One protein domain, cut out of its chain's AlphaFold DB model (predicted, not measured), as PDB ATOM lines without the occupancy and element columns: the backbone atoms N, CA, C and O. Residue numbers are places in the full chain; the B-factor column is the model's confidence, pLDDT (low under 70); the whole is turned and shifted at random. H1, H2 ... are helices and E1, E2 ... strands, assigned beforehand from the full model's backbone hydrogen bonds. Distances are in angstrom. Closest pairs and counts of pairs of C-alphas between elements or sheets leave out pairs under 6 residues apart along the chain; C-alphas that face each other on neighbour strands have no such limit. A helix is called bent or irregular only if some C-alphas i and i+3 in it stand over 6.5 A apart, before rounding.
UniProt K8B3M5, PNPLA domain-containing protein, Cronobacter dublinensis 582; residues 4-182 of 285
ATOM      1  N   VAL A   4      86.007 105.444  92.604       44.25
ATOM      2  CA  VAL A   4      84.998 104.453  92.155       44.25
ATOM      3  C   VAL A   4      84.273 104.908  90.884       44.25
ATOM      4  O   VAL A   4      83.739 104.081  90.151       44.25
ATOM      5  N   ARG A   5      84.324 106.207  90.565       41.22
ATOM      6  CA  ARG A   5      83.835 106.783  89.303       41.22
ATOM      7  C   ARG A   5      84.931 106.961  88.237       41.22
ATOM      8  O   ARG A   5      84.655 107.546  87.197       41.22
ATOM      9  N   GLY A   6      86.148 106.446  88.461       49.69
ATOM     10  CA  GLY A   6      87.236 106.452  87.470       49.69
ATOM     11  C   GLY A   6      88.271 107.582  87.588       49.69
ATOM     12  O   GLY A   6      89.137 107.678  86.724       49.69
ATOM     13  N   GLY A   7      88.221 108.403  88.639       54.72
ATOM     14  CA  GLY A   7      89.217 109.435  88.957       54.72
ATOM     15  C   GLY A   7      90.509 108.893  89.591       54.72
ATOM     16  O   GLY A   7      90.587 107.728  89.989       54.72
ATOM     17  N   ASN A   8      91.534 109.747  89.685       57.97
ATOM     18  CA  ASN A   8      92.843 109.399  90.253       57.97
ATOM     19  C   ASN A   8      92.786 109.249  91.784       57.97
ATOM     20  O   ASN A   8      92.025 109.952  92.445       57.97
ATOM     21  N   LEU A   9      93.598 108.342  92.347       59.94
ATOM     22  CA  LEU A   9      93.775 108.226  93.806       59.94
ATOM     23  C   LEU A   9      94.761 109.277  94.341       59.94
ATOM     24  O   LEU A   9      94.718 109.645  95.512       59.94
ATOM     25  N   ILE A  10      95.671 109.738  93.485       71.69
ATOM     26  CA  ILE A  10      96.607 110.823  93.773       71.69
ATOM     27  C   ILE A  10      96.276 111.965  92.823       71.69
ATOM     28  O   ILE A  10      96.280 111.774  91.609       71.69
ATOM     29  N   ASP A  11      96.018 113.149  93.363       81.00
ATOM     30  CA  ASP A  11      95.822 114.349  92.558       81.00
ATOM     31  C   ASP A  11      97.172 115.056  92.340       81.00
ATOM     32  O   ASP A  11      97.579 115.932  93.105       81.00
ATOM     33  N   LEU A  12      97.927 114.592  91.333       83.06
ATOM     34  CA  LEU A  12      99.215 115.200  90.972       83.06
ATOM     35  C   LEU A  12      99.046 116.599  90.367       83.06
ATOM     36  O   LEU A  12      99.964 117.411  90.466       83.06
ATOM     37  N   ASP A  13      97.889 116.881  89.767       82.88
ATOM     38  CA  ASP A  13      97.546 118.204  89.248       82.88
ATOM     39  C   ASP A  13      97.446 119.200  90.408       82.88
ATOM     40  O   ASP A  13      98.184 120.187  90.449       82.88
ATOM     41  N   TRP A  14      96.656 118.861  91.430       85.69
ATOM     42  CA  TRP A  14      96.577 119.641  92.662       85.69
ATOM     43  C   TRP A  14      97.934 119.761  93.369       85.69
ATOM     44  O   TRP A  14      98.290 120.846  93.826       85.69
ATOM     45  N   LEU A  15      98.719 118.677  93.460       84.19
ATOM     46  CA  LEU A  15     100.043 118.720  94.100       84.19
ATOM     47  C   LEU A  15     100.970 119.721  93.398       84.19
ATOM     48  O   LEU A  15     101.680 120.475  94.070       84.19
ATOM     49  N   ASN A  16     100.956 119.737  92.066       85.94
ATOM     50  CA  ASN A  16     101.735 120.675  91.268       85.94
ATOM     51  C   ASN A  16     101.269 122.117  91.488       85.94
ATOM     52  O   ASN A  16     102.103 122.977  91.773       85.94
ATOM     53  N   GLU A  17      99.962 122.377  91.422       86.56
ATOM     54  CA  GLU A  17      99.383 123.706  91.667       86.56
ATOM     55  C   GLU A  17      99.700 124.214  93.081       86.56
ATOM     56  O   GLU A  17     100.184 125.336  93.261       86.56
ATOM     57  N   ALA A  18      99.496 123.372  94.097       85.12
ATOM     58  CA  ALA A  18      99.765 123.704  95.490       85.12
ATOM     59  C   ALA A  18     101.256 123.965  95.736       85.12
ATOM     60  O   ALA A  18     101.605 124.918  96.440       85.12
ATOM     61  N   THR A  19     102.140 123.156  95.142       83.50
ATOM     62  CA  THR A  19     103.593 123.353  95.237       83.50
ATOM     63  C   THR A  19     103.997 124.659  94.564       83.50
ATOM     64  O   THR A  19     104.662 125.476  95.193       83.50
ATOM     65  N   ALA A  20     103.537 124.918  93.337       86.44
ATOM     66  CA  ALA A  20     103.838 126.151  92.614       86.44
ATOM     67  C   ALA A  20     103.387 127.406  93.379       86.44
ATOM     68  O   ALA A  20     104.119 128.392  93.432       86.44
ATOM     69  N   ALA A  21     102.207 127.361  94.004       88.06
ATOM     70  CA  ALA A  21     101.640 128.504  94.706       88.06
ATOM     71  C   ALA A  21     102.216 128.723  96.116       88.06
ATOM     72  O   ALA A  21     102.366 129.866  96.544       88.06
ATOM     73  N   ARG A  22     102.491 127.652  96.875       88.00
ATOM     74  CA  ARG A  22     102.786 127.744  98.323       88.00
ATOM     75  C   ARG A  22     104.225 127.405  98.689       88.00
ATOM     76  O   ARG A  22     104.709 127.867  99.719       88.00
ATOM     77  N   MET A  23     104.895 126.587  97.886       87.00
ATOM     78  CA  MET A  23     106.256 126.114  98.144       87.00
ATOM     79  C   MET A  23     107.006 125.944  96.813       87.00
ATOM     80  O   MET A  23     107.348 124.818  96.437       87.00
ATOM     81  N   PRO A  24     107.213 127.043  96.064       87.81
ATOM     82  CA  PRO A  24     107.780 126.967  94.728       87.81
ATOM     83  C   PRO A  24     109.185 126.365  94.772       87.81
ATOM     84  O   PRO A  24     109.988 126.659  95.660       87.81
ATOM     85  N   LEU A  25     109.489 125.516  93.790       88.44
ATOM     86  CA  LEU A  25     110.841 125.006  93.607       88.44
ATOM     87  C   LEU A  25     111.769 126.151  93.181       88.44
ATOM     88  O   LEU A  25     111.408 126.991  92.362       88.44
ATOM     89  N   GLU A  26     113.003 126.136  93.681       90.31
ATOM     90  CA  GLU A  26     114.061 127.100  93.338       90.31
ATOM     91  C   GLU A  26     114.642 126.831  91.930       90.31
ATOM     92  O   GLU A  26     115.839 126.575  91.761       90.31
ATOM     93  N   MET A  27     113.790 126.852  90.899       89.94
ATOM     94  CA  MET A  27     114.149 126.495  89.519       89.94
ATOM     95  C   MET A  27     115.223 127.424  88.950       89.94
ATOM     96  O   MET A  27     116.184 126.947  88.352       89.94
ATOM     97  N   GLY A  28     115.150 128.729  89.229       91.12
ATOM     98  CA  GLY A  28     116.188 129.683  88.818       91.12
ATOM     99  C   GLY A  28     117.560 129.385  89.440       91.12
ATOM    100  O   GLY A  28     118.602 129.587  88.813       91.12
ATOM    101  N   ASN A  29     117.602 128.832  90.659       92.75
ATOM    102  CA  ASN A  29     118.855 128.350  91.233       92.75
ATOM    103  C   ASN A  29     119.374 127.105  90.505       92.75
ATOM    104  O   ASN A  29     120.576 127.010  90.259       92.75
ATOM    105  N   ALA A  30     118.486 126.176  90.146       93.44
ATOM    106  CA  ALA A  30     118.853 125.003  89.363       93.44
ATOM    107  C   ALA A  30     119.412 125.389  87.984       93.44
ATOM    108  O   ALA A  30     120.484 124.904  87.635       93.44
ATOM    109  N   MET A  31     118.778 126.327  87.266       93.56
ATOM    110  CA  MET A  31     119.257 126.803  85.957       93.56
ATOM    111  C   MET A  31     120.690 127.342  86.041       93.56
ATOM    112  O   MET A  31     121.566 126.887  85.312       93.56
ATOM    113  N   ARG A  32     120.988 128.200  87.028       94.88
ATOM    114  CA  ARG A  32     122.359 128.705  87.248       94.88
ATOM    115  C   ARG A  32     123.368 127.597  87.555       94.88
ATOM    116  O   ARG A  32     124.541 127.709  87.206       94.88
ATOM    117  N   LEU A  33     122.949 126.540  88.256       95.06
ATOM    118  CA  LEU A  33     123.807 125.382  88.506       95.06
ATOM    119  C   LEU A  33     124.038 124.575  87.225       95.06
ATOM    120  O   LEU A  33     125.138 124.047  87.051       95.06
ATOM    121  N   PHE A  34     123.047 124.500  86.336       94.12
ATOM    122  CA  PHE A  34     123.184 123.848  85.036       94.12
ATOM    123  C   PHE A  34     124.143 124.611  84.125       94.12
ATOM    124  O   PHE A  34     125.067 124.000  83.589       94.12
ATOM    125  N   ASP A  35     124.037 125.941  84.077       94.31
ATOM    126  CA  ASP A  35     124.989 126.811  83.370       94.31
ATOM    127  C   ASP A  35     126.424 126.651  83.901       94.31
ATOM    128  O   ASP A  35     127.399 126.720  83.153       94.31
ATOM    129  N   ALA A  36     126.569 126.372  85.201       95.94
ATOM    130  CA  ALA A  36     127.849 126.060  85.836       95.94
ATOM    131  C   ALA A  36     128.335 124.611  85.593       95.94
ATOM    132  O   ALA A  36     129.317 124.176  86.205       95.94
ATOM    133  N   GLY A  37     127.656 123.848  84.734       93.62
ATOM    134  CA  GLY A  37     128.028 122.496  84.321       93.62
ATOM    135  C   GLY A  37     127.481 121.371  85.204       93.62
ATOM    136  O   GLY A  37     128.001 120.253  85.155       93.62
ATOM    137  N   LYS A  38     126.473 121.625  86.051       94.56
ATOM    138  CA  LYS A  38     125.728 120.545  86.721       94.56
ATOM    139  C   LYS A  38     124.689 119.962  85.774       94.56
ATOM    140  O   LYS A  38     124.106 120.669  84.970       94.56
ATOM    141  N   ALA A  39     124.424 118.672  85.914       94.19
ATOM    142  CA  ALA A  39     123.348 118.016  85.194       94.19
ATOM    143  C   ALA A  39     122.370 117.405  86.196       94.19
ATOM    144  O   ALA A  39     122.778 116.896  87.244       94.19
ATOM    145  N   PHE A  40     121.087 117.471  85.867       95.75
ATOM    146  CA  PHE A  40     120.002 116.885  86.635       95.75
ATOM    147  C   PHE A  40     119.031 116.246  85.655       95.75
ATOM    148  O   PHE A  40     118.674 116.863  84.655       95.75
ATOM    149  N   TYR A  41     118.640 115.013  85.950       96.94
ATOM    150  CA  TYR A  41     117.743 114.233  85.115       96.94
ATOM    151  C   TYR A  41     116.653 113.624  85.984       96.94
ATOM    152  O   TYR A  41     116.921 113.183  87.104       96.94
ATOM    153  N   MET A  42     115.444 113.579  85.446       97.50
ATOM    154  CA  MET A  42     114.306 112.870  86.020       97.50
ATOM    155  C   MET A  42     113.937 111.705  85.102       97.50
ATOM    156  O   MET A  42     113.946 111.853  83.881       97.50
ATOM    157  N   CYS A  43     113.667 110.543  85.692       98.06
ATOM    158  CA  CYS A  43     113.302 109.332  84.964       98.06
ATOM    159  C   CYS A  43     111.776 109.233  84.864       98.06
ATOM    160  O   CYS A  43     111.090 109.375  85.873       98.06
ATOM    161  N   ALA A  44     111.252 108.942  83.678       98.00
ATOM    162  CA  ALA A  44     109.864 108.541  83.488       98.00
ATOM    163  C   ALA A  44     109.801 107.295  82.595       98.00
ATOM    164  O   ALA A  44     110.681 107.068  81.770       98.00
ATOM    165  N   CYS A  45     108.770 106.479  82.762       97.44
ATOM    166  CA  CYS A  45     108.588 105.233  82.028       97.44
ATOM    167  C   CYS A  45     107.629 105.460  80.860       97.44
ATOM    168  O   CYS A  45     106.496 105.886  81.081       97.44
ATOM    169  N   ARG A  46     108.040 105.181  79.622       96.62
ATOM    170  CA  ARG A  46     107.122 105.237  78.480       96.62
ATOM    171  C   ARG A  46     105.992 104.227  78.649       96.62
ATOM    172  O   ARG A  46     106.220 103.066  78.974       96.62
ATOM    173  N   ARG A  47     104.753 104.646  78.409       93.81
ATOM    174  CA  ARG A  47     103.579 103.788  78.625       93.81
ATOM    175  C   ARG A  47     103.454 102.636  77.628       93.81
ATOM    176  O   ARG A  47     102.856 101.618  77.967       93.81
ATOM    177  N   ASP A  48     103.929 102.828  76.404       91.88
ATOM    178  CA  ASP A  48     103.749 101.901  75.285       91.88
ATOM    179  C   ASP A  48     104.728 100.721  75.325       91.88
ATOM    180  O   ASP A  48     104.312  99.585  75.095       91.88
ATOM    181  N   ASP A  49     105.999 100.977  75.640       93.56
ATOM    182  CA  ASP A  49     107.070  99.971  75.607       93.56
ATOM    183  C   ASP A  49     107.851  99.808  76.923       93.56
ATOM    184  O   ASP A  49     108.744  98.963  77.011       93.56
ATOM    185  N   PHE A  50     107.508 100.588  77.951       94.88
ATOM    186  CA  PHE A  50     108.181 100.634  79.252       94.88
ATOM    187  C   PHE A  50     109.661 101.030  79.209       94.88
ATOM    188  O   PHE A  50     110.383 100.844  80.187       94.88
ATOM    189  N   SER A  51     110.144 101.608  78.112       96.25
ATOM    190  CA  SER A  51     111.509 102.123  78.075       96.25
ATOM    191  C   SER A  51     111.647 103.395  78.930       96.25
ATOM    192  O   SER A  51     110.710 104.198  79.033       96.25
ATOM    193  N   PRO A  52     112.804 103.597  79.588       97.56
ATOM    194  CA  PRO A  52     113.034 104.788  80.392       97.56
ATOM    195  C   PRO A  52     113.312 106.007  79.504       97.56
ATOM    196  O   PRO A  52     114.147 105.968  78.600       97.56
ATOM    197  N   GLY A  53     112.649 107.118  79.809       97.44
ATOM    198  CA  GLY A  53     113.003 108.457  79.355       97.44
ATOM    199  C   GLY A  53     113.726 109.219  80.464       97.44
ATOM    200  O   GLY A  53     113.275 109.224  81.609       97.44
ATOM    201  N   TYR A  54     114.834 109.880  80.127       98.00
ATOM    202  CA  TYR A  54     115.600 110.709  81.060       98.00
ATOM    203  C   TYR A  54     115.544 112.168  80.621       98.00
ATOM    204  O   TYR A  54     116.077 112.538  79.574       98.00
ATOM    205  N   PHE A  55     114.907 113.006  81.431       97.25
ATOM    206  CA  PHE A  55     114.590 114.384  81.075       97.25
ATOM    207  C   PHE A  55     115.429 115.361  81.887       97.25
ATOM    208  O   PHE A  55     115.359 115.367  83.117       97.25
ATOM    209  N   ALA A  56     116.193 116.206  81.197       95.31
ATOM    210  CA  ALA A  56     116.788 117.393  81.797       95.31
ATOM    211  C   ALA A  56     115.746 118.526  81.778       95.31
ATOM    212  O   ALA A  56     115.340 118.944  80.689       95.31
ATOM    213  N   PRO A  57     115.278 119.013  82.940       94.19
ATOM    214  CA  PRO A  57     114.238 120.031  82.971       94.19
ATOM    215  C   PRO A  57     114.753 121.388  82.493       94.19
ATOM    216  O   PRO A  57     115.884 121.784  82.774       94.19
ATOM    217  N   GLN A  58     113.869 122.107  81.817       90.81
ATOM    218  CA  GLN A  58     113.957 123.531  81.533       90.81
ATOM    219  C   GLN A  58     113.085 124.297  82.537       90.81
ATOM    220  O   GLN A  58     112.268 123.712  83.252       90.81
ATOM    221  N   GLU A  59     113.241 125.618  82.592       86.44
ATOM    222  CA  GLU A  59     112.499 126.469  83.531       86.44
ATOM    223  C   GLU A  59     110.972 126.322  83.402       86.44
ATOM    224  O   GLU A  59     110.257 126.391  84.396       86.44
ATOM    225  N   ASN A  60     110.468 126.053  82.196       89.38
ATOM    226  CA  ASN A  60     109.036 126.022  81.901       89.38
ATOM    227  C   ASN A  60     108.376 124.633  81.956       89.38
ATOM    228  O   ASN A  60     107.156 124.575  81.867       89.38
ATOM    229  N   ASN A  61     109.130 123.534  82.073       91.75
ATOM    230  CA  ASN A  61     108.573 122.171  81.991       91.75
ATOM    231  C   ASN A  61     108.899 121.294  83.211       91.75
ATOM    232  O   ASN A  61     108.625 120.094  83.224       91.75
ATOM    233  N   TRP A  62     109.483 121.883  84.256       92.19
ATOM    234  CA  TRP A  62     109.932 121.148  85.434       92.19
ATOM    235  C   TRP A  62     108.796 120.377  86.115       92.19
ATOM    236  O   TRP A  62     108.953 119.199  86.432       92.19
ATOM    237  N   LEU A  63     107.651 121.029  86.348       91.81
ATOM    238  CA  LEU A  63     106.516 120.413  87.046       91.81
ATOM    239  C   LEU A  63     105.842 119.318  86.214       91.81
ATOM    240  O   LEU A  63     105.376 118.333  86.787       91.81
ATOM    241  N   ASP A  64     105.848 119.441  84.888       92.31
ATOM    242  CA  ASP A  64     105.325 118.410  83.988       92.31
ATOM    243  C   ASP A  64     106.193 117.153  84.043       92.31
ATOM    244  O   ASP A  64     105.685 116.038  84.169       92.31
ATOM    245  N   ILE A  65     107.517 117.327  84.054       95.56
ATOM    246  CA  ILE A  65     108.448 116.208  84.192       95.56
ATOM    247  C   ILE A  65     108.345 115.577  85.590       95.56
ATOM    248  O   ILE A  65     108.354 114.352  85.700       95.56
ATOM    249  N   VAL A  66     108.205 116.371  86.661       93.69
ATOM    250  CA  VAL A  66     107.977 115.847  88.024       93.69
ATOM    251  C   VAL A  66     106.694 115.019  88.079       93.69
ATOM    252  O   VAL A  66     106.692 113.921  88.640       93.69
ATOM    253  N   ARG A  67     105.617 115.508  87.460       93.75
ATOM    254  CA  ARG A  67     104.341 114.790  87.358       93.75
ATOM    255  C   ARG A  67     104.515 113.469  86.618       93.75
ATOM    256  O   ARG A  67     104.073 112.445  87.124       93.75
ATOM    257  N   ALA A  68     105.196 113.467  85.471       95.75
ATOM    258  CA  ALA A  68     105.467 112.248  84.708       95.75
ATOM    259  C   ALA A  68     106.297 111.250  85.526       95.75
ATOM    260  O   ALA A  68     105.916 110.093  85.673       95.75
ATOM    261  N   SER A  69     107.376 111.728  86.147       96.00
ATOM    262  CA  SER A  69     108.278 110.930  86.980       96.00
ATOM    263  C   SER A  69     107.607 110.331  88.222       96.00
ATOM    264  O   SER A  69     108.176 109.401  88.784       96.00
ATOM    265  N   SER A  70     106.439 110.834  88.639       93.25
ATOM    266  CA  SER A  70     105.689 110.397  89.831       93.25
ATOM    267  C   SER A  70     104.285 109.850  89.522       93.25
ATOM    268  O   SER A  70     103.490 109.594  90.431       93.25
ATOM    269  N   ALA A  71     103.954 109.657  88.240       92.62
ATOM    270  CA  ALA A  71     102.654 109.172  87.783       92.62
ATOM    271  C   ALA A  71     102.510 107.658  87.992       92.62
ATOM    272  O   ALA A  71     102.593 106.877  87.040       92.62
ATOM    273  N   ILE A  72     102.324 107.229  89.247       88.75
ATOM    274  CA  ILE A  72     102.298 105.803  89.597       88.75
ATOM    275  C   ILE A  72     101.107 105.115  88.901       88.75
ATOM    276  O   ILE A  72      99.950 105.465  89.173       88.75
ATOM    277  N   PRO A  73     101.354 104.098  88.056       86.31
ATOM    278  CA  PRO A  73     100.301 103.344  87.386       86.31
ATOM    279  C   PRO A  73      99.250 102.812  88.369       86.31
ATOM    280  O   PRO A  73      99.570 102.283  89.431       86.31
ATOM    281  N   GLY A  74      97.971 102.959  88.019       80.31
ATOM    282  CA  GLY A  74      96.835 102.564  88.861       80.31
ATOM    283  C   GLY A  74      96.382 103.633  89.865       80.31
ATOM    284  O   GLY A  74      95.177 103.746  90.110       80.31
ATOM    285  N   PHE A  75      97.302 104.461  90.370       77.38
ATOM    286  CA  PHE A  75      97.000 105.590  91.262       77.38
ATOM    287  C   PHE A  75      96.867 106.923  90.517       77.38
ATOM    288  O   PHE A  75      96.050 107.759  90.906       77.38
ATOM    289  N   TYR A  76      97.601 107.067  89.412       81.06
ATOM    290  CA  TYR A  76      97.481 108.135  88.429       81.06
ATOM    291  C   TYR A  76      97.321 107.517  87.034       81.06
ATOM    292  O   TYR A  76      98.286 107.232  86.327       81.06
ATOM    293  N   ARG A  77      96.078 107.193  86.667       78.19
ATOM    294  CA  ARG A  77      95.783 106.299  85.527       78.19
ATOM    295  C   ARG A  77      96.109 106.879  84.142       78.19
ATOM    296  O   ARG A  77      96.500 106.090  83.279       78.19
ATOM    297  N   PRO A  78      95.930 108.189  83.880       84.88
ATOM    298  CA  PRO A  78      96.172 108.743  82.550       84.88
ATOM    299  C   PRO A  78      97.642 108.738  82.123       84.88
ATOM    300  O   PRO A  78      97.896 108.738  80.922       84.88
ATOM    301  N   GLY A  79      98.585 108.710  83.070       90.12
ATOM    302  CA  GLY A  79      99.970 109.085  82.785       90.12
ATOM    303  C   GLY A  79     100.083 110.576  82.457       90.12
ATOM    304  O   GLY A  79      99.147 111.343  82.686       90.12
ATOM    305  N   VAL A  80     101.230 110.990  81.934       94.75
ATOM    306  CA  VAL A  80     101.512 112.379  81.555       94.75
ATOM    307  C   VAL A  80     102.076 112.411  80.148       94.75
ATOM    308  O   VAL A  80     103.038 111.705  79.855       94.75
ATOM    309  N   ASP A  81     101.489 113.233  79.286       95.19
ATOM    310  CA  ASP A  81     101.985 113.436  77.930       95.19
ATOM    311  C   ASP A  81     103.103 114.482  77.911       95.19
ATOM    312  O   ASP A  81     102.922 115.613  78.357       95.19
ATOM    313  N   ILE A  82     104.257 114.101  77.363       94.44
ATOM    314  CA  ILE A  82     105.388 114.987  77.079       94.44
ATOM    315  C   ILE A  82     105.723 114.808  75.598       94.44
ATOM    316  O   ILE A  82     106.057 113.704  75.163       94.44
ATOM    317  N   ASP A  83     105.582 115.880  74.815       91.19
ATOM    318  CA  ASP A  83     105.871 115.915  73.373       91.19
ATOM    319  C   ASP A  83     105.184 114.797  72.559       91.19
ATOM    320  O   ASP A  83     105.761 114.204  71.647       91.19
ATOM    321  N   GLY A  84     103.924 114.491  72.894       93.56
ATOM    322  CA  GLY A  84     103.118 113.476  72.203       93.56
ATOM    323  C   GLY A  84     103.414 112.030  72.612       93.56
ATOM    324  O   GLY A  84     102.900 111.104  71.985       93.56
ATOM    325  N   VAL A  85     104.223 111.825  73.654       96.19
ATOM    326  CA  VAL A  85     104.491 110.515  74.253       96.19
ATOM    327  C   VAL A  85     103.945 110.484  75.675       96.19
ATOM    328  O   VAL A  85     104.217 111.386  76.461       96.19
ATOM    329  N   ASN A  86     103.223 109.419  76.019       96.62
ATOM    330  CA  ASN A  86     102.632 109.245  77.342       96.62
ATOM    331  C   ASN A  86     103.581 108.496  78.292       96.62
ATOM    332  O   ASN A  86     104.109 107.436  77.943       96.62
ATOM    333  N   TYR A  87     103.752 109.025  79.502       97.38
ATOM    334  CA  TYR A  87     104.671 108.511  80.514       97.38
ATOM    335  C   TYR A  87     103.982 108.179  81.843       97.38
ATOM    336  O   TYR A  87     103.038 108.841  82.274       97.38
ATOM    337  N   PHE A  88     104.518 107.168  82.514       95.31
ATOM    338  CA  PHE A  88     104.271 106.809  83.903       95.31
ATOM    339  C   PHE A  88     105.504 107.081  84.769       95.31
ATOM    340  O   PHE A  88     106.573 107.438  84.272       95.31
ATOM    341  N   ASP A  89     105.354 106.842  86.070       95.00
ATOM    342  CA  ASP A  89     106.433 106.876  87.055       95.00
ATOM    343  C   ASP A  89     107.678 106.100  86.582       95.00
ATOM    344  O   ASP A  89     107.598 104.940  86.161       95.00
ATOM    345  N   GLY A  90     108.846 106.745  86.663       96.25
ATOM    346  CA  GLY A  90     110.126 106.169  86.239       96.25
ATOM    347  C   GLY A  90     110.567 104.961  87.063       96.25
ATOM    348  O   GLY A  90     111.377 104.162  86.601       96.25
ATOM    349  N   GLY A  91     109.988 104.770  88.249       91.81
ATOM    350  CA  GLY A  91     110.154 103.599  89.097       91.81
ATOM    351  C   GLY A  91     109.799 102.289  88.405       91.81
ATOM    352  O   GLY A  91     110.347 101.251  88.766       91.81
ATOM    353  N   VAL A  92     108.943 102.319  87.383       92.25
ATOM    354  CA  VAL A  92     108.603 101.136  86.584       92.25
ATOM    355  C   VAL A  92     109.794 100.652  85.755       92.25
ATOM    356  O   VAL A  92     110.115  99.468  85.788       92.25
ATOM    357  N   SER A  93     110.452 101.556  85.030       94.19
ATOM    358  CA  SER A  93     111.490 101.220  84.049       94.19
ATOM    359  C   SER A  93     112.905 101.303  84.616       94.19
ATOM    360  O   SER A  93     113.762 100.490  84.276       94.19
ATOM    361  N   ASP A  94     113.175 102.279  85.483       96.25
ATOM    362  CA  ASP A  94     114.500 102.512  86.051       96.25
ATOM    363  C   ASP A  94     114.418 103.258  87.395       96.25
ATOM    364  O   ASP A  94     114.657 104.464  87.495       96.25
ATOM    365  N   ALA A  95     114.061 102.520  88.453       93.62
ATOM    366  CA  ALA A  95     113.871 103.062  89.803       93.62
ATOM    367  C   ALA A  95     115.141 103.648  90.435       93.62
ATOM    368  O   ALA A  95     115.061 104.449  91.367       93.62
ATOM    369  N   ILE A  96     116.318 103.222  89.972       96.00
ATOM    370  CA  ILE A  96     117.605 103.744  90.420       96.00
ATOM    371  C   ILE A  96     118.520 103.819  89.186       96.00
ATOM    372  O   ILE A  96     119.191 102.829  88.887       96.00
ATOM    373  N   PRO A  97     118.600 104.977  88.496       97.25
ATOM    374  CA  PRO A  97     119.227 105.115  87.175       97.25
ATOM    375  C   PRO A  97     120.765 105.122  87.200       97.25
ATOM    376  O   PRO A  97     121.438 105.992  86.644       97.25
ATOM    377  N   VAL A  98     121.361 104.126  87.860       96.56
ATOM    378  CA  VAL A  98     122.813 103.943  88.010       96.56
ATOM    379  C   VAL A  98     123.500 103.659  86.679       96.56
ATOM    380  O   VAL A  98     124.625 104.108  86.456       96.56
ATOM    381  N   ARG A  99     122.815 102.941  85.783       97.00
ATOM    382  CA  ARG A  99     123.319 102.630  84.444       97.00
ATOM    383  C   ARG A  99     123.369 103.876  83.579       97.00
ATOM    384  O   ARG A  99     124.376 104.101  82.915       97.00
ATOM    385  N   GLU A 100     122.332 104.706  83.643       97.81
ATOM    386  CA  GLU A 100     122.296 105.977  82.924       97.81
ATOM    387  C   GLU A 100     123.363 106.940  83.441       97.81
ATOM    388  O   GLU A 100     124.133 107.494  82.660       97.81
ATOM    389  N   ALA A 101     123.507 107.066  84.763       96.69
ATOM    390  CA  ALA A 101     124.565 107.886  85.344       96.69
ATOM    391  C   ALA A 101     125.968 107.431  84.888       96.69
ATOM    392  O   ALA A 101     126.815 108.261  84.552       96.69
ATOM    393  N   ALA A 102     126.214 106.118  84.823       96.00
ATOM    394  CA  ALA A 102     127.459 105.570  84.288       96.00
ATOM    395  C   ALA A 102     127.622 105.837  82.778       96.00
ATOM    396  O   ALA A 102     128.715 106.203  82.343       96.00
ATOM    397  N   ARG A 103     126.546 105.717  81.986       96.44
ATOM    398  CA  ARG A 103     126.532 106.036  80.546       96.44
ATOM    399  C   ARG A 103     126.881 107.502  80.285       96.44
ATOM    400  O   ARG A 103     127.602 107.796  79.336       96.44
ATOM    401  N   LEU A 104     126.439 108.403  81.161       95.75
ATOM    402  CA  LEU A 104     126.778 109.830  81.150       95.75
ATOM    403  C   LEU A 104     128.221 110.126  81.612       95.75
ATOM    404  O   LEU A 104     128.613 111.287  81.716       95.75
ATOM    405  N   GLY A 105     129.035 109.098  81.875       94.75
ATOM    406  CA  GLY A 105     130.461 109.230  82.178       94.75
ATOM    407  C   GLY A 105     130.792 109.347  83.665       94.75
ATOM    408  O   GLY A 105     131.934 109.658  84.017       94.75
ATOM    409  N   ALA A 106     129.837 109.092  84.564       93.81
ATOM    410  CA  ALA A 106     130.138 109.063  85.987       93.81
ATOM    411  C   ALA A 106     131.109 107.917  86.315       93.81
ATOM    412  O   ALA A 106     130.886 106.759  85.978       93.81
ATOM    413  N   THR A 107     132.187 108.238  87.028       93.12
ATOM    414  CA  THR A 107     133.176 107.257  87.520       93.12
ATOM    415  C   THR A 107     132.973 106.920  88.995       93.12
ATOM    416  O   THR A 107     133.611 106.022  89.547       93.12
ATOM    417  N   THR A 108     132.108 107.671  89.675       93.25
ATOM    418  CA  THR A 108     131.740 107.469  91.073       93.25
ATOM    419  C   THR A 108     130.277 107.823  91.263       93.25
ATOM    420  O   THR A 108     129.873 108.937  90.944       93.25
ATOM    421  N   LEU A 109     129.507 106.881  91.793       93.69
ATOM    422  CA  LEU A 109     128.086 107.022  92.075       93.69
ATOM    423  C   LEU A 109     127.860 106.975  93.583       93.69
ATOM    424  O   LEU A 109     128.396 106.109  94.276       93.69
ATOM    425  N   VAL A 110     127.045 107.900  94.080       94.94
ATOM    426  CA  VAL A 110     126.473 107.837  95.427       94.94
ATOM    427  C   VAL A 110     124.982 107.599  95.254       94.94
ATOM    428  O   VAL A 110     124.264 108.469  94.768       94.94
ATOM    429  N   VAL A 111     124.539 106.400  95.605       94.81
ATOM    430  CA  VAL A 111     123.172 105.921  95.416       94.81
ATOM    431  C   VAL A 111     122.423 106.070  96.730       94.81
ATOM    432  O   VAL A 111     122.818 105.494  97.739       94.81
ATOM    433  N   ILE A 112     121.339 106.839  96.728       95.19
ATOM    434  CA  ILE A 112     120.476 107.019  97.900       95.19
ATOM    435  C   ILE A 112     119.247 106.134  97.725       95.19
ATOM    436  O   ILE A 112     118.595 106.183  96.685       95.19
ATOM    437  N   ARG A 113     118.936 105.322  98.736       91.94
ATOM    438  CA  ARG A 113     117.851 104.337  98.690       91.94
ATOM    439  C   ARG A 113     116.882 104.533  99.841       91.94
ATOM    440  O   ARG A 113     117.277 104.903 100.941       91.94
ATOM    441  N   THR A 114     115.625 104.192  99.595       90.31
ATOM    442  CA  THR A 114     114.545 104.147 100.594       90.31
ATOM    443  C   THR A 114     114.282 102.731 101.116       90.31
ATOM    444  O   THR A 114     113.384 102.521 101.922       90.31
ATOM    445  N   VAL A 115     115.089 101.752 100.698       85.88
ATOM    446  CA  VAL A 115     115.037 100.359 101.163       85.88
ATOM    447  C   VAL A 115     116.410  99.917 101.679       85.88
ATOM    448  O   VAL A 115     117.421 100.433 101.190       85.88
ATOM    449  N   PRO A 116     116.479  98.973 102.637       82.81
ATOM    450  CA  PRO A 116     117.749  98.399 103.083       82.81
ATOM    451  C   PRO A 116     118.538  97.755 101.936       82.81
ATOM    452  O   PRO A 116     117.948  97.151 101.041       82.81
ATOM    453  N   SER A 117     119.871  97.821 101.994       64.88
ATOM    454  CA  SER A 117     120.768  97.311 100.940       64.88
ATOM    455  C   SER A 117     120.645  95.803 100.678       64.88
ATOM    456  O   SER A 117     120.885  95.356  99.565       64.88
ATOM    457  N   GLN A 118     120.216  95.018 101.671       59.41
ATOM    458  CA  GLN A 118     120.032  93.561 101.562       59.41
ATOM    459  C   GLN A 118     118.577  93.129 101.308       59.41
ATOM    460  O   GLN A 118     118.260  91.942 101.391       59.41
ATOM    461  N   ALA A 119     117.661  94.065 101.046       56.69
ATOM    462  CA  ALA A 119     116.266  93.717 100.814       56.69
ATOM    463  C   ALA A 119     116.095  93.064  99.429       56.69
ATOM    464  O   ALA A 119     115.919  93.742  98.416       56.69
ATOM    465  N   PHE A 120     116.112  91.731  99.388       50.56
ATOM    466  CA  PHE A 120     115.600  90.966  98.254       50.56
ATOM    467  C   PHE A 120     114.076  91.069  98.263       50.56
ATOM    468  O   PHE A 120     113.392  90.396  99.037       50.56
ATOM    469  N   TYR A 121     113.531  91.951  97.430       49.31
ATOM    470  CA  TYR A 121     112.092  92.038  97.244       49.31
ATOM    471  C   TYR A 121     111.657  90.888  96.331       49.31
ATOM    472  O   TYR A 121     111.733  90.979  95.113       49.31
ATOM    473  N   THR A 122     111.237  89.769  96.922       40.66
ATOM    474  CA  THR A 122     110.342  88.834  96.234       40.66
ATOM    475  C   THR A 122     108.937  89.135  96.738       40.66
ATOM    476  O   THR A 122     108.613  88.771  97.875       40.66
ATOM    477  N   PRO A 123     108.095  89.834  95.965       49.28
ATOM    478  CA  PRO A 123     106.755  90.128  96.423       49.28
ATOM    479  C   PRO A 123     105.956  88.836  96.579       49.28
ATOM    480  O   PRO A 123     105.579  88.174  95.615       49.28
ATOM    481  N   GLN A 124     105.627  88.479  97.819       44.22
ATOM    482  CA  GLN A 124     104.749  87.336  98.085       44.22
ATOM    483  C   GLN A 124     103.332  87.529  97.512       44.22
ATOM    484  O   GLN A 124     102.584  86.561  97.371       44.22
ATOM    485  N   TRP A 125     102.962  88.761  97.143       48.53
ATOM    486  CA  TRP A 125     101.705  89.052  96.460       48.53
ATOM    487  C   TRP A 125     101.671  88.519  95.017       48.53
ATOM    488  O   TRP A 125     100.594  88.142  94.561       48.53
ATOM    489  N   PHE A 126     102.823  88.359  94.349       46.72
ATOM    490  CA  PHE A 126     102.908  87.779  93.001       46.72
ATOM    491  C   PHE A 126     102.418  86.321  92.984       46.72
ATOM    492  O   PHE A 126     101.557  85.954  92.187       46.72
ATOM    493  N   LYS A 127     102.827  85.523  93.984       52.31
ATOM    494  CA  LYS A 127     102.327  84.146  94.187       52.31
ATOM    495  C   LYS A 127     100.826  84.077  94.492       52.31
ATOM    496  O   LYS A 127     100.190  83.056  94.250       52.31
ATOM    497  N   ARG A 128     100.238  85.141  95.052       51.34
ATOM    498  CA  ARG A 128      98.788  85.219  95.317       51.34
ATOM    499  C   ARG A 128      97.998  85.640  94.075       51.34
ATOM    500  O   ARG A 128      96.836  85.254  93.959       51.34
ATOM    501  N   MET A 129      98.621  86.385  93.161       50.47
ATOM    502  CA  MET A 129      98.005  86.863  91.921       50.47
ATOM    503  C   MET A 129      98.082  85.877  90.755       50.47
ATOM    504  O   MET A 129      97.257  85.995  89.854       50.47
ATOM    505  N   GLU A 130      98.935  84.845  90.811       54.38
ATOM    506  CA  GLU A 130      98.919  83.736  89.837       54.38
ATOM    507  C   GLU A 130      97.516  83.131  89.637       54.38
ATOM    508  O   GLU A 130      97.154  82.700  88.546       54.38
ATOM    509  N   ARG A 131      96.678  83.166  90.680       52.44
ATOM    510  CA  ARG A 131      95.297  82.660  90.659       52.44
ATOM    511  C   ARG A 131      94.297  83.540  89.898       52.44
ATOM    512  O   ARG A 131      93.201  83.071  89.614       52.44
ATOM    513  N   TRP A 132      94.657  84.785  89.587       49.56
ATOM    514  CA  TRP A 132      93.816  85.775  88.899       49.56
ATOM    515  C   TRP A 132      94.317  86.083  87.474       49.56
ATOM    516  O   TRP A 132      93.720  86.893  86.772       49.56
ATOM    517  N   LEU A 133      95.394  85.414  87.030       51.47
ATOM    518  CA  LEU A 133      96.036  85.565  85.712       51.47
ATOM    519  C   LEU A 133      95.119  85.267  84.512       51.47
ATOM    520  O   LEU A 133      95.463  85.606  83.382       51.47
ATOM    521  N   THR A 134      93.972  84.626  84.738       51.00
ATOM    522  CA  THR A 134      92.978  84.312  83.704       51.00
ATOM    523  C   THR A 134      92.144  85.513  83.262       51.00
ATOM    524  O   THR A 134      91.463  85.416  82.244       51.00
ATOM    525  N   ASP A 135      92.188  86.640  83.980       59.47
ATOM    526  CA  ASP A 135      91.432  87.837  83.613       59.47
ATOM    527  C   ASP A 135      92.266  88.774  82.719       59.47
ATOM    528  O   ASP A 135      93.224  89.417  83.157       59.47
ATOM    529  N   SER A 136      91.893  88.851  81.437       62.66
ATOM    530  CA  SER A 136      92.531  89.680  80.399       62.66
ATOM    531  C   SER A 136      92.704  91.149  80.810       62.66
ATOM    532  O   SER A 136      93.614  91.824  80.333       62.66
ATOM    533  N   SER A 137      91.838  91.646  81.700       66.62
ATOM    534  CA  SER A 137      91.833  93.035  82.167       66.62
ATOM    535  C   SER A 137      93.042  93.411  83.037       66.62
ATOM    536  O   SER A 137      93.387  94.590  83.120       66.62
ATOM    537  N   LEU A 138      93.731  92.433  83.640       71.69
ATOM    538  CA  LEU A 138      94.891  92.661  84.514       71.69
ATOM    539  C   LEU A 138      96.242  92.522  83.800       71.69
ATOM    540  O   LEU A 138      97.272  92.885  84.370       71.69
ATOM    541  N   GLN A 139      96.252  92.042  82.553       77.56
ATOM    542  CA  GLN A 139      97.473  91.832  81.764       77.56
ATOM    543  C   GLN A 139      98.383  93.075  81.689       77.56
ATOM    544  O   GLN A 139      99.584  92.931  81.923       77.56
ATOM    545  N   PRO A 140      97.872  94.308  81.482       80.12
ATOM    546  CA  PRO A 140      98.728  95.497  81.462       80.12
ATOM    547  C   PRO A 140      99.464  95.746  82.786       80.12
ATOM    548  O   PRO A 140     100.635  96.115  82.783       80.12
ATOM    549  N   LEU A 141      98.799  95.509  83.923       77.94
ATOM    550  CA  LEU A 141      99.404  95.674  85.249       77.94
ATOM    551  C   LEU A 141     100.436  94.576  85.538       77.94
ATOM    552  O   LEU A 141     101.471  94.842  86.142       77.94
ATOM    553  N   LEU A 142     100.169  93.347  85.092       80.38
ATOM    554  CA  LEU A 142     101.102  92.228  85.223       80.38
ATOM    555  C   LEU A 142     102.387  92.475  84.433       80.38
ATOM    556  O   LEU A 142     103.472  92.319  84.990       80.38
ATOM    557  N   ASN A 143     102.269  92.922  83.180       85.88
ATOM    558  CA  ASN A 143     103.418  93.272  82.345       85.88
ATOM    559  C   ASN A 143     104.269  94.362  83.003       85.88
ATOM    560  O   ASN A 143     105.493  94.262  83.034       85.88
ATOM    561  N   LEU A 144     103.613  95.366  83.588       86.00
ATOM    562  CA  LEU A 144     104.274  96.462  84.285       86.00
ATOM    563  C   LEU A 144     105.106  95.976  85.472       86.00
ATOM    564  O   LEU A 144     106.244  96.405  85.663       86.00
ATOM    565  N   VAL A 145     104.553  95.060  86.266       83.62
ATOM    566  CA  VAL A 145     105.266  94.556  87.439       83.62
ATOM    567  C   VAL A 145     106.387  93.606  87.039       83.62
ATOM    568  O   VAL A 145     107.480  93.716  87.585       83.62
ATOM    569  N   GLN A 146     106.167  92.719  86.065       85.56
ATOM    570  CA  GLN A 146     107.231  91.855  85.545       85.56
ATOM    571  C   GLN A 146     108.394  92.674  84.975       85.56
ATOM    572  O   GLN A 146     109.562  92.340  85.200       85.56
ATOM    573  N   HIS A 147     108.080  93.765  84.270       89.38
ATOM    574  CA  HIS A 147     109.078  94.703  83.778       89.38
ATOM    575  C   HIS A 147     109.854  95.334  84.942       89.38
ATOM    576  O   HIS A 147     111.077  95.223  84.975       89.38
ATOM    577  N   HIS A 148     109.155  95.886  85.939       89.00
ATOM    578  CA  HIS A 148     109.777  96.462  87.136       89.00
ATOM    579  C   HIS A 148     110.674  95.468  87.889       89.00
ATOM    580  O   HIS A 148     111.797  95.801  88.258       89.00
ATOM    581  N   GLU A 149     110.226  94.230  88.109       87.38
ATOM    582  CA  GLU A 149     111.037  93.208  88.780       87.38
ATOM    583  C   GLU A 149     112.318  92.892  88.000       87.38
ATOM    584  O   GLU A 149     113.400  92.770  88.587       87.38
ATOM    585  N   THR A 150     112.202  92.785  86.675       90.81
ATOM    586  CA  THR A 150     113.334  92.508  85.789       90.81
ATOM    587  C   THR A 150     114.349  93.644  85.843       90.81
ATOM    588  O   THR A 150     115.520  93.405  86.151       90.81
ATOM    589  N   THR A 151     113.912  94.886  85.627       92.06
ATOM    590  CA  THR A 151     114.800  96.057  85.627       92.06
ATOM    591  C   THR A 151     115.433  96.274  86.998       92.06
ATOM    592  O   THR A 151     116.645  96.484  87.089       92.06
ATOM    593  N   TYR A 152     114.670  96.110  88.085       90.25
ATOM    594  CA  TYR A 152     115.189  96.229  89.447       90.25
ATOM    595  C   TYR A 152     116.263  95.184  89.754       90.25
ATOM    596  O   TYR A 152     117.297  95.507  90.342       90.25
ATOM    597  N   ARG A 153     116.077  93.933  89.314       89.94
ATOM    598  CA  ARG A 153     117.100  92.886  89.459       89.94
ATOM    599  C   ARG A 153     118.386  93.248  88.719       89.94
ATOM    600  O   ARG A 153     119.476  93.041  89.251       89.94
ATOM    601  N   GLU A 154     118.286  93.778  87.508       93.62
ATOM    602  CA  GLU A 154     119.466  94.202  86.752       93.62
ATOM    603  C   GLU A 154     120.165  95.407  87.398       93.62
ATOM    604  O   GLU A 154     121.393  95.491  87.378       93.62
ATOM    605  N   ILE A 155     119.402  96.358  87.952       93.56
ATOM    606  CA  ILE A 155     119.934  97.506  88.703       93.56
ATOM    607  C   ILE A 155     120.744  96.999  89.896       93.56
ATOM    608  O   ILE A 155     121.885  97.414  90.088       93.56
ATOM    609  N   GLN A 156     120.187  96.053  90.655       89.94
ATOM    610  CA  GLN A 156     120.875  95.440  91.789       89.94
ATOM    611  C   GLN A 156     122.158  94.734  91.359       89.94
ATOM    612  O   GLN A 156     123.211  94.979  91.938       89.94
ATOM    613  N   ALA A 157     122.107  93.938  90.288       91.62
ATOM    614  CA  ALA A 157     123.294  93.275  89.756       91.62
ATOM    615  C   ALA A 157     124.386  94.278  89.338       91.62
ATOM    616  O   ALA A 157     125.568  94.028  89.566       91.62
ATOM    617  N   PHE A 158     124.000  95.423  88.764       94.44
ATOM    618  CA  PHE A 158     124.927  96.497  88.408       94.44
ATOM    619  C   PHE A 158     125.547  97.172  89.641       94.44
ATOM    620  O   PHE A 158     126.731  97.499  89.625       94.44
ATOM    621  N   ILE A 159     124.768  97.372  90.708       90.50
ATOM    622  CA  ILE A 159     125.252  97.942  91.974       90.50
ATOM    623  C   ILE A 159     126.209  96.976  92.682       90.50
ATOM    624  O   ILE A 159     127.272  97.395  93.134       90.50
ATOM    625  N   GLU A 160     125.864  95.686  92.744       89.00
ATOM    626  CA  GLU A 160     126.677  94.644  93.383       89.00
ATOM    627  C   GLU A 160     127.983  94.370  92.627       89.00
ATOM    628  O   GLU A 160     129.017  94.085  93.236       89.00
ATOM    629  N   LYS A 161     127.941  94.425  91.291       91.06
ATOM    630  CA  LYS A 161     129.076  94.140  90.406       91.06
ATOM    631  C   LYS A 161     129.254  95.274  89.391       91.06
ATOM    632  O   LYS A 161     128.978  95.080  88.204       91.06
ATOM    633  N   PRO A 162     129.728  96.453  89.837       90.88
ATOM    634  CA  PRO A 162     129.909  97.595  88.955       90.88
ATOM    635  C   PRO A 162     130.957  97.291  87.875       90.88
ATOM    636  O   PRO A 162     131.993  96.684  88.168       90.88
ATOM    637  N   PRO A 163     130.734  97.712  86.619       88.38
ATOM    638  CA  PRO A 163     131.673  97.443  85.540       88.38
ATOM    639  C   PRO A 163     132.963  98.264  85.677       88.38
ATOM    640  O   PRO A 163     132.963  99.445  86.037       88.38
ATOM    641  N   GLY A 164     134.086  97.651  85.299       91.44
ATOM    642  CA  GLY A 164     135.378  98.326  85.189       91.44
ATOM    643  C   GLY A 164     135.865  98.922  86.512       91.44
ATOM    644  O   GLY A 164     136.062  98.209  87.489       91.44
ATOM    645  N   LYS A 165     136.122 100.235  86.520       90.12
ATOM    646  CA  LYS A 165     136.603 100.987  87.695       90.12
ATOM    647  C   LYS A 165     135.510 101.846  88.342       90.12
ATOM    648  O   LYS A 165     135.831 102.756  89.109       90.12
ATOM    649  N   LEU A 166     134.243 101.612  88.000       91.62
ATOM    650  CA  LEU A 166     133.129 102.377  88.544       91.62
ATOM    651  C   LEU A 166     133.019 102.136  90.054       91.62
ATOM    652  O   LEU A 166     132.936 101.000  90.511       91.62
ATOM    653  N   ARG A 167     133.024 103.218  90.834       91.94
ATOM    654  CA  ARG A 167     132.854 103.155  92.292       91.94
ATOM    655  C   ARG A 167     131.408 103.464  92.636       91.94
ATOM    656  O   ARG A 167     130.927 104.528  92.259       91.94
ATOM    657  N   ILE A 168     130.737 102.583  93.365       91.94
ATOM    658  CA  ILE A 168     129.361 102.807  93.816       91.94
ATOM    659  C   ILE A 168     129.340 102.774  95.341       91.94
ATOM    660  O   ILE A 168     129.884 101.861  95.957       91.94
ATOM    661  N   PHE A 169     128.737 103.795  95.942       92.06
ATOM    662  CA  PHE A 169     128.501 103.882  97.377       92.06
ATOM    663  C   PHE A 169     127.009 103.998  97.634       92.06
ATOM    664  O   PHE A 169     126.353 104.852  97.043       92.06
ATOM    665  N   GLU A 170     126.483 103.186  98.542       92.00
ATOM    666  CA  GLU A 170     125.070 103.221  98.903       92.00
ATOM    667  C   GLU A 170     124.850 103.959 100.227       92.00
ATOM    668  O   GLU A 170     125.550 103.744 101.217       92.00
ATOM    669  N   ILE A 171     123.835 104.819 100.244       93.44
ATOM    670  CA  ILE A 171     123.229 105.383 101.444       93.44
ATOM    671  C   ILE A 171     121.826 104.788 101.529       93.44
ATOM    672  O   ILE A 171     120.914 105.220 100.826       93.44
ATOM    673  N   SER A 172     121.657 103.787 102.384       92.25
ATOM    674  CA  SER A 172     120.382 103.105 102.616       92.25
ATOM    675  C   SER A 172     120.001 103.154 104.095       92.25
ATOM    676  O   SER A 172     120.889 103.200 104.956       92.25
ATOM    677  N   PRO A 173     118.705 103.115 104.439       92.38
ATOM    678  CA  PRO A 173     118.294 102.955 105.824       92.38
ATOM    679  C   PRO A 173     118.695 101.556 106.340       92.38
ATOM    680  O   PRO A 173     118.649 100.583 105.587       92.38
ATOM    681  N   PRO A 174     119.068 101.417 107.625       88.88
ATOM    682  CA  PRO A 174     119.427 100.125 108.221       88.88
ATOM    683  C   PRO A 174     118.213  99.214 108.470       88.88
ATOM    684  O   PRO A 174     118.368  98.054 108.841       88.88
ATOM    685  N   ARG A 175     116.999  99.744 108.303       89.69
ATOM    686  CA  ARG A 175     115.716  99.063 108.489       89.69
ATOM    687  C   ARG A 175     114.702  99.584 107.475       89.69
ATOM    688  O   ARG A 175     114.939 100.617 106.854       89.69
ATOM    689  N   ALA A 176     113.579  98.888 107.328       90.25
ATOM    690  CA  ALA A 176     112.457  99.406 106.552       90.25
ATOM    691  C   ALA A 176     111.983 100.761 107.113       90.25
ATOM    692  O   ALA A 176     112.026 100.995 108.329       90.25
ATOM    693  N   LEU A 177     111.564 101.637 106.200       91.75
ATOM    694  CA  LEU A 177     110.962 102.925 106.522       91.75
ATOM    695  C   LEU A 177     109.602 102.727 107.202       91.75
ATOM    696  O   LEU A 177     108.904 101.747 106.932       91.75
ATOM    697  N   THR A 178     109.242 103.645 108.097       92.88
ATOM    698  CA  THR A 178     107.925 103.652 108.756       92.88
ATOM    699  C   THR A 178     106.835 104.156 107.798       92.88
ATOM    700  O   THR A 178     105.673 103.759 107.889       92.88
ATOM    701  N   SER A 179     107.202 105.043 106.878       90.62
ATOM    702  CA  SER A 179     106.353 105.577 105.823       90.62
ATOM    703  C   SER A 179     106.068 104.543 104.736       90.62
ATOM    704  O   SER A 179     106.871 103.674 104.400       90.62
ATOM    705  N   MET A 180     104.874 104.666 104.178       84.56
ATOM    706  CA  MET A 180     104.381 103.941 103.019       84.56
ATOM    707  C   MET A 180     104.348 104.873 101.805       84.56
ATOM    708  O   MET A 180     104.315 106.098 101.956       84.56
ATOM    709  N   ALA A 181     104.271 104.286 100.608       77.94
ATOM    710  CA  ALA A 181     104.123 105.039  99.362       77.94
ATOM    711  C   ALA A 181     102.904 105.981  99.385       77.94
ATOM    712  O   ALA A 181     102.973 107.082  98.852       77.94
ATOM    713  N   LEU A 182     101.806 105.571 100.037       79.44
ATOM    714  CA  LEU A 182     100.580 106.359 100.169       79.44
ATOM    715  C   LEU A 182     100.028 106.310 101.593       79.44
ATOM    716  O   LEU A 182     100.170 105.307 102.290       79.44
TER     717      LEU A 182
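What this domain is: This is residues 4 to 182 of the 285 residues of the protein "PNPLA domain-containing protein" of Cronobacter dublinensis 582 (UniProt K8B3M5). A small, strongly twisted sheet of four strands curls round H3, with H1 packed on the helix, and the short H4 sits between this part and the long helix H7. Past H4, one end of H7 meets H5 and the two-stranded sheet E5 E6, while H6 is near H7 and H2 is away from the core. The printed part has 179 residues, with seven named helices and six named strands in the order H1 H2 E1 E2 H3 E3 E4 H4 H5 E5 H6 H7 E6. The larger sheet has the order E2 E1 E4 E3, antiparallel, the smaller one is parallel, and the class is mixed, helices and strands. The whole is compact, with a radius of gyration of the C-alphas of 17.8 A and spans of 54 by 44 by 34 A.

Where its parts are: H1, residues 12 to 22, begins at C-alpha 12 (99.215, 115.200, 90.972) and is 15.0 A long. H2 is residues 27 to 35, E1 42 to 46, E2 52 to 55, H3 62 to 69, E3 80 to 82, E4 85 to 89, H4 91 to 94 and H5 98 to 103. E5, residues 108 to 112, is 13.2 A long; H6 is residues 124 to 132. H7, residues 136 to 160, is 36.9 A long and irregular, with C-alphas 137 and 140 7.4 A apart. E6, residues 167 to 171, ends at C-alpha 171 (123.229, 105.383, 101.444).

How they stand to each other: H1 touches H3, closest C-alphas Leu 12 and Arg 67, 6.3 A, at a shallow tilt of 31 degrees, opposite ways. H3 is on the sheet, its closest C-alphas to E1 being Ser 69 and Ala 44, 4.5 A. In the hairpin E1 and E2, N 44 and O 53 are 2.9 A apart; in the hairpin E3 and E4, N 80 and O 87 are 2.8 A apart. Between E1 and E4, N 45 and O 88 are 2.8 A apart. H4 touches H7, closest C-alphas Val 92 and His 148, 4.9 A. H5 touches H7 at 70.0 degrees, only just about perpendicular, closest C-alphas Val 98 and Ile 155, 7.1 A. Between E5 and E6, N 109 and O 167 are 2.8 A apart. Every O i to N i+4 pair is within hydrogen-bond range in H1, H2, H3 and H5; H7 has 19 of 21, H6 2 of 5 with 3 of 6 O i to N i+3 pairs, and H4 is too short for such a pair.

The domain as a whole: The C-alphas of Ala 36 and Arg 131 are the two farthest apart, 54.5 A. The printed part has no cut, and its one long link is E5 to H6. Mean pLDDT of the printed part is 85.1; residues 4 to 9 and 117 to 137 are under 70.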